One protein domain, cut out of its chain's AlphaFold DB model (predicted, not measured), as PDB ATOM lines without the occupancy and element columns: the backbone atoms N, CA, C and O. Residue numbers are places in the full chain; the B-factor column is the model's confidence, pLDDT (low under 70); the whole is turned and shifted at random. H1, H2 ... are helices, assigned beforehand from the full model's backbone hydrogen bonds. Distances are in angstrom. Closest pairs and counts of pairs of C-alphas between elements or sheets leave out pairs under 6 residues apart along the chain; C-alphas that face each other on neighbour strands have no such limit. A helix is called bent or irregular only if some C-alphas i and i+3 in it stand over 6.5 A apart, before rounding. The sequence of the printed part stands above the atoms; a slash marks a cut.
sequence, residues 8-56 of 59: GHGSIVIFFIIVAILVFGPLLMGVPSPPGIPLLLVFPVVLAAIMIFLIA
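AT A GLANCE: This is residues 8 to 56 of the 59 residues of an uncharacterized protein of Glycine max (UniProt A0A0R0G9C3). Two long helices, H1 and H2, stand like the legs of a wide open arch, with the stretched link of residues 29 to 36 bridging them at one end and nothing in the space between. The printed part has 49 residues with two named helices, H1 then H2, and no named strand; the class is all helix. It is extended, with a radius of gyration of the C-alphas of 18.7 A, and only just flat, spanning 48 by 32 by 8 A.

HOW THE PARTS SIT: H1, residues 9 to 28, has a kink of 30 degrees near residue 22. It is irregular, but only just: C-alphas 23 and 26 are 6.7 A apart. H1 and H2, residues 37 to 56, are apart, with no C-alpha of the one within 8 A of the other. In each helix 14 of 16 O i to N i+4 pairs are within hydrogen-bond range.

IN THESE COORDINATES: H1 begins at C-alpha 9 (196.358, 145.932, 279.217) and is 27.6 A long. H2 measures 29.2 A and ends at C-alpha 56 (178.088, 160.743, 236.964).

THE WHOLE: The C-alphas farthest apart, those of Gly 8 and Ile 37, are 48.5 A apart. The printed part has no cut. The link is short, with 8 residues. No printed residue is under 70 in pLDDT.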
ATOM      1  N   GLY A   8     194.292 143.194 275.637       84.37
ATOM      2  CA  GLY A   8     195.375 143.249 276.625       84.37
ATOM      3  C   GLY A   8     195.394 144.583 277.381       84.37
ATOM      4  O   GLY A   8     194.791 145.560 276.943       84.37
ATOM      5  N   HIS A   9     196.163 144.677 278.470       88.52
ATOM      6  CA  HIS A   9     196.358 145.932 279.217       88.52
ATOM      7  C   HIS A   9     196.727 147.120 278.308       88.52
ATOM      8  O   HIS A   9     196.210 148.219 278.488       88.52
ATOM      9  N   GLY A  10     197.542 146.889 277.269       89.42
ATOM     10  CA  GLY A  10     197.883 147.919 276.281       89.42
ATOM     11  C   GLY A  10     196.673 148.475 275.517       89.42
ATOM     12  O   GLY A  10     196.587 149.682 275.308       89.42
ATOM     13  N   SER A  11     195.704 147.624 275.162       90.68
ATOM     14  CA  SER A  11     194.465 148.047 274.487       90.68
ATOM     15  C   SER A  11     193.574 148.914 275.388       90.68
ATOM     16  O   SER A  11     192.940 149.861 274.929       90.68
ATOM     17  N   ILE A  12     193.569 148.628 276.692       92.34
ATOM     18  CA  ILE A  12     192.813 149.390 277.685       92.34
ATOM     19  C   ILE A  12     193.451 150.771 277.863       92.34
ATOM     20  O   ILE A  12     192.754 151.783 277.869       92.34
ATOM     21  N   VAL A  13     194.784 150.831 277.940       96.32
ATOM     22  CA  VAL A  13     195.523 152.097 278.041       96.32
ATOM     23  C   VAL A  13     195.275 152.979 276.817       96.32
ATOM     24  O   VAL A  13     194.921 154.145 276.979       96.32
ATOM     25  N   ILE A  14     195.397 152.442 275.595       96.12
ATOM     26  CA  ILE A  14     195.149 153.244 274.385       96.12
ATOM     27  C   ILE A  14     193.688 153.692 274.292       96.12
ATOM     28  O   ILE A  14     193.433 154.824 273.891       96.12
ATOM     29  N   PHE A  15     192.735 152.863 274.727       95.71
ATOM     30  CA  PHE A  15     191.332 153.256 274.804       95.71
ATOM     31  C   PHE A  15     191.142 154.474 275.713       95.71
ATOM     32  O   PHE A  15     190.534 155.456 275.293       95.71
ATOM     33  N   PHE A  16     191.714 154.466 276.921       97.17
ATOM     34  CA  PHE A  16     191.628 155.618 277.823       97.17
ATOM     35  C   PHE A  16     192.310 156.866 277.262       97.17
ATOM     36  O   PHE A  16     191.785 157.964 277.441       97.17
ATOM     37  N   ILE A  17     193.427 156.720 276.546       98.07
ATOM     38  CA  ILE A  17     194.078 157.841 275.852       98.07
ATOM     39  C   ILE A  17     193.145 158.423 274.786       98.07
ATOM     40  O   ILE A  17     192.957 159.636 274.742       98.07
ATOM     41  N   ILE A  18     192.519 157.579 273.959       97.93
ATOM     42  CA  ILE A  18     191.559 158.017 272.935       97.93
ATOM     43  C   ILE A  18     190.389 158.750 273.590       97.93
ATOM     44  O   ILE A  18     190.054 159.856 273.174       97.93
ATOM     45  N   VAL A  19     189.794 158.176 274.638       97.94
ATOM     46  CA  VAL A  19     188.692 158.809 275.376       97.94
ATOM     47  C   VAL A  19     189.126 160.156 275.950       97.94
ATOM     48  O   VAL A  19     188.400 161.134 275.801       97.94
ATOM     49  N   ALA A  20     190.316 160.245 276.546       97.69
ATOM     50  CA  ALA A  20     190.839 161.501 277.069       97.69
ATOM     51  C   ALA A  20     191.009 162.552 275.962       97.69
ATOM     52  O   ALA A  20     190.605 163.696 276.143       97.69
ATOM     53  N   ILE A  21     191.535 162.177 274.793       97.39
ATOM     54  CA  ILE A  21     191.666 163.091 273.649       97.39
ATOM     55  C   ILE A  21     190.291 163.539 273.146       97.39
ATOM     56  O   ILE A  21     190.101 164.718 272.872       97.39
ATOM     57  N   LEU A  22     189.319 162.632 273.045       96.46
ATOM     58  CA  LEU A  22     187.975 162.968 272.571       96.46
ATOM     59  C   LEU A  22     187.215 163.874 273.548       96.46
ATOM     60  O   LEU A  22     186.486 164.759 273.109       96.46
ATOM     61  N   VAL A  23     187.389 163.676 274.858       95.85
ATOM     62  CA  VAL A  23     186.709 164.465 275.898       95.85
ATOM     63  C   VAL A  23     187.401 165.807 276.125       95.85
ATOM     64  O   VAL A  23     186.743 166.845 276.164       95.85
ATOM     65  N   PHE A  24     188.724 165.805 276.276       95.34
ATOM     66  CA  PHE A  24     189.486 167.001 276.638       95.34
ATOM     67  C   PHE A  24     190.022 167.768 275.431       95.34
ATOM     68  O   PHE A  24     190.266 168.965 275.547       95.34
ATOM     69  N   GLY A  25     190.159 167.139 274.263       93.53
ATOM     70  CA  GLY A  25     190.577 167.806 273.028       93.53
ATOM     71  C   GLY A  25     189.725 169.038 272.710       93.53
ATOM     72  O   GLY A  25     190.289 170.126 272.606       93.53
ATOM     73  N   PRO A  26     188.383 168.929 272.658       89.73
ATOM     74  CA  PRO A  26     187.513 170.081 272.416       89.73
ATOM     75  C   PRO A  26     187.654 171.195 273.462       89.73
ATOM     76  O   PRO A  26     187.560 172.368 273.119       89.73
ATOM     77  N   LEU A  27     187.926 170.845 274.725       89.23
ATOM     78  CA  LEU A  27     188.119 171.824 275.802       89.23
ATOM     79  C   LEU A  27     189.407 172.644 275.626       89.23
ATOM     80  O   LEU A  27     189.476 173.778 276.091       89.23
ATOM     81  N   LEU A  28     190.408 172.090 274.937       90.52
ATOM     82  CA  LEU A  28     191.689 172.746 274.663       90.52
ATOM     83  C   LEU A  28     191.723 173.484 273.314       90.52
ATOM     84  O   LEU A  28     192.609 174.306 273.100       90.52
ATOM     85  N   MET A  29     190.780 173.215 272.405       87.11
ATOM     86  CA  MET A  29     190.755 173.802 271.056       87.11
ATOM     87  C   MET A  29     190.215 175.243 271.005       87.11
ATOM     88  O   MET A  29     190.313 175.893 269.965       87.11
ATOM     89  N   GLY A  30     189.675 175.761 272.115       85.51
ATOM     90  CA  GLY A  30     189.000 177.060 272.141       85.51
ATOM     91  C   GLY A  30     187.690 177.051 271.344       85.51
ATOM     92  O   GLY A  30     187.264 176.024 270.819       85.51
ATOM     93  N   VAL A  31     187.015 178.202 271.268       82.01
ATOM     94  CA  VAL A  31     185.814 178.331 270.431       82.01
ATOM     95  C   VAL A  31     186.274 178.378 268.970       82.01
ATOM     96  O   VAL A  31     186.960 179.337 268.606       82.01
ATOM     97  N   PRO A  32     185.934 177.386 268.125       79.92
ATOM     98  CA  PRO A  32     186.269 177.460 266.712       79.92
ATOM     99  C   PRO A  32     185.621 178.714 266.125       79.92
ATOM    100  O   PRO A  32     184.423 178.952 266.302       79.92
ATOM    101  N   SER A  33     186.414 179.541 265.443       84.00
ATOM    102  CA  SER A  33     185.871 180.704 264.749       84.00
ATOM    103  C   SER A  33     184.904 180.230 263.662       84.00
ATOM    104  O   SER A  33     185.216 179.247 262.977       84.00
ATOM    105  N   PRO A  34     183.765 180.911 263.453       87.49
ATOM    106  CA  PRO A  34     182.857 180.552 262.377       87.49
ATOM    107  C   PRO A  34     183.594 180.582 261.029       87.49
ATOM    108  O   PRO A  34     184.500 181.403 260.841       87.49
ATOM    109  N   PRO A  35     183.232 179.697 260.084       89.39
ATOM    110  CA  PRO A  35     183.824 179.718 258.756       89.39
ATOM    111  C   PRO A  35     183.606 181.091 258.115       89.39
ATOM    112  O   PRO A  35     182.504 181.642 258.144       89.39
ATOM    113  N   GLY A  36     184.668 181.648 257.535       92.75
ATOM    114  CA  GLY A  36     184.577 182.921 256.828       92.75
ATOM    115  C   GLY A  36     183.625 182.838 255.632       92.75
ATOM    116  O   GLY A  36     183.423 181.767 255.056       92.75
ATOM    117  N   ILE A  37     183.095 183.990 255.210       93.94
ATOM    118  CA  ILE A  37     182.191 184.108 254.052       93.94
ATOM    119  C   ILE A  37     182.718 183.380 252.798       93.94
ATOM    120  O   ILE A  37     181.933 182.664 252.175       93.94
ATOM    121  N   PRO A  38     184.017 183.460 252.431       93.74
ATOM    122  CA  PRO A  38     184.521 182.720 251.275       93.74
ATOM    123  C   PRO A  38     184.351 181.204 251.412       93.74
ATOM    124  O   PRO A  38     183.948 180.548 250.458       93.74
ATOM    125  N   LEU A  39     184.602 180.644 252.600       93.91
ATOM    126  CA  LEU A  39     184.449 179.210 252.840       93.91
ATOM    127  C   LEU A  39     182.972 178.811 252.782       93.91
ATOM    128  O   LEU A  39     182.649 177.810 252.154       93.91
ATOM    129  N   LEU A  40     182.075 179.627 253.344       94.84
ATOM    130  CA  LEU A  40     180.628 179.407 253.267       94.84
ATOM    131  C   LEU A  40     180.085 179.401 251.830       94.84
ATOM    132  O   LEU A  40     179.111 178.704 251.566       94.84
ATOM    133  N   LEU A  41     180.702 180.142 250.907       95.34
ATOM    134  CA  LEU A  41     180.313 180.160 249.493       95.34
ATOM    135  C   LEU A  41     180.976 179.041 248.682       95.34
ATOM    136  O   LEU A  41     180.323 178.397 247.867       95.34
ATOM    137  N   VAL A  42     182.268 178.793 248.901       96.18
ATOM    138  CA  VAL A  42     183.044 177.817 248.122       96.18
ATOM    139  C   VAL A  42     182.715 176.385 248.534       96.18
ATOM    140  O   VAL A  42     182.572 175.521 247.672       96.18
ATOM    141  N   PHE A  43     182.558 176.121 249.832       95.72
ATOM    142  CA  PHE A  43     182.291 174.782 250.353       95.72
ATOM    143  C   PHE A  43     181.068 174.100 249.714       95.72
ATOM    144  O   PHE A  43     181.238 172.993 249.198       95.72
ATOM    145  N   PRO A  44     179.862 174.708 249.668       97.22
ATOM    146  CA  PRO A  44     178.708 174.064 249.042       97.22
ATOM    147  C   PRO A  44     178.898 173.841 247.538       97.22
ATOM    148  O   PRO A  44     178.440 172.826 247.020       97.22
ATOM    149  N   VAL A  45     179.603 174.737 246.838       96.93
ATOM    150  CA  VAL A  45     179.895 174.588 245.402       96.93
ATOM    151  C   VAL A  45     180.827 173.402 245.155       96.93
ATOM    152  O   VAL A  45     180.555 172.575 244.288       96.93
ATOM    153  N   VAL A  46     181.898 173.279 245.943       97.48
ATOM    154  CA  VAL A  46     182.838 172.150 245.860       97.48
ATOM    155  C   VAL A  46     182.140 170.839 246.211       97.48
ATOM    156  O   VAL A  46     182.297 169.853 245.495       97.48
ATOM    157  N   LEU A  47     181.322 170.828 247.267       97.43
ATOM    158  CA  LEU A  47     180.551 169.650 247.655       97.43
ATOM    159  C   LEU A  47     179.584 169.220 246.546       97.43
ATOM    160  O   LEU A  47     179.525 168.039 246.216       97.43
ATOM    161  N   ALA A  48     178.867 170.166 245.935       97.86
ATOM    162  CA  ALA A  48     177.980 169.887 244.810       97.86
ATOM    163  C   ALA A  48     178.750 169.316 243.610       97.86
ATOM    164  O   ALA A  48     178.314 168.330 243.024       97.86
ATOM    165  N   ALA A  49     179.916 169.878 243.279       98.02
ATOM    166  CA  ALA A  49     180.765 169.372 242.204       98.02
ATOM    167  C   ALA A  49     181.232 167.930 242.464       98.02
ATOM    168  O   ALA A  49     181.142 167.091 241.569       98.02
ATOM    169  N   ILE A  50     181.668 167.622 243.691       98.03
ATOM    170  CA  ILE A  50     182.054 166.262 244.096       98.03
ATOM    171  C   ILE A  50     180.861 165.313 243.990       98.03
ATOM    172  O   ILE A  50     180.992 164.233 243.428       98.03
ATOM    173  N   MET A  51     179.691 165.710 244.488       97.65
ATOM    174  CA  MET A  51     178.482 164.883 244.423       97.65
ATOM    175  C   MET A  51     178.062 164.599 242.979       97.65
ATOM    176  O   MET A  51     177.791 163.451 242.643       97.65
ATOM    177  N   ILE A  52     178.052 165.617 242.115       97.71
ATOM    178  CA  ILE A  52     177.738 165.464 240.688       97.71
ATOM    179  C   ILE A  52     178.743 164.526 240.020       97.71
ATOM    180  O   ILE A  52     178.338 163.640 239.275       97.71
ATOM    181  N   PHE A  53     180.036 164.688 240.308       97.60
ATOM    182  CA  PHE A  53     181.078 163.796 239.809       97.60
ATOM    183  C   PHE A  53     180.832 162.353 240.259       97.60
ATOM    184  O   PHE A  53     180.765 161.455 239.428       97.60
ATOM    185  N   LEU A  54     180.623 162.119 241.554       97.67
ATOM    186  CA  LEU A  54     180.365 160.774 242.065       97.67
ATOM    187  C   LEU A  54     179.134 160.152 241.404       97.67
ATOM    188  O   LEU A  54     179.217 159.016 240.967       97.67
ATOM    189  N   ILE A  55     178.036 160.896 241.253       97.07
ATOM    190  CA  ILE A  55     176.819 160.408 240.585       97.07
ATOM    191  C   ILE A  55     177.089 160.074 239.112       97.07
ATOM    192  O   ILE A  55     176.667 159.025 238.640       97.07
ATOM    193  N   ALA A  56     177.804 160.937 238.385       95.01
ATOM    194  CA  ALA A  56     178.088 160.743 236.964       95.01
ATOM    195  C   ALA A  56     179.033 159.559 236.684       95.01
ATOM    196  O   ALA A  56     178.997 159.002 235.588       95.01
TER     197      ALA A  56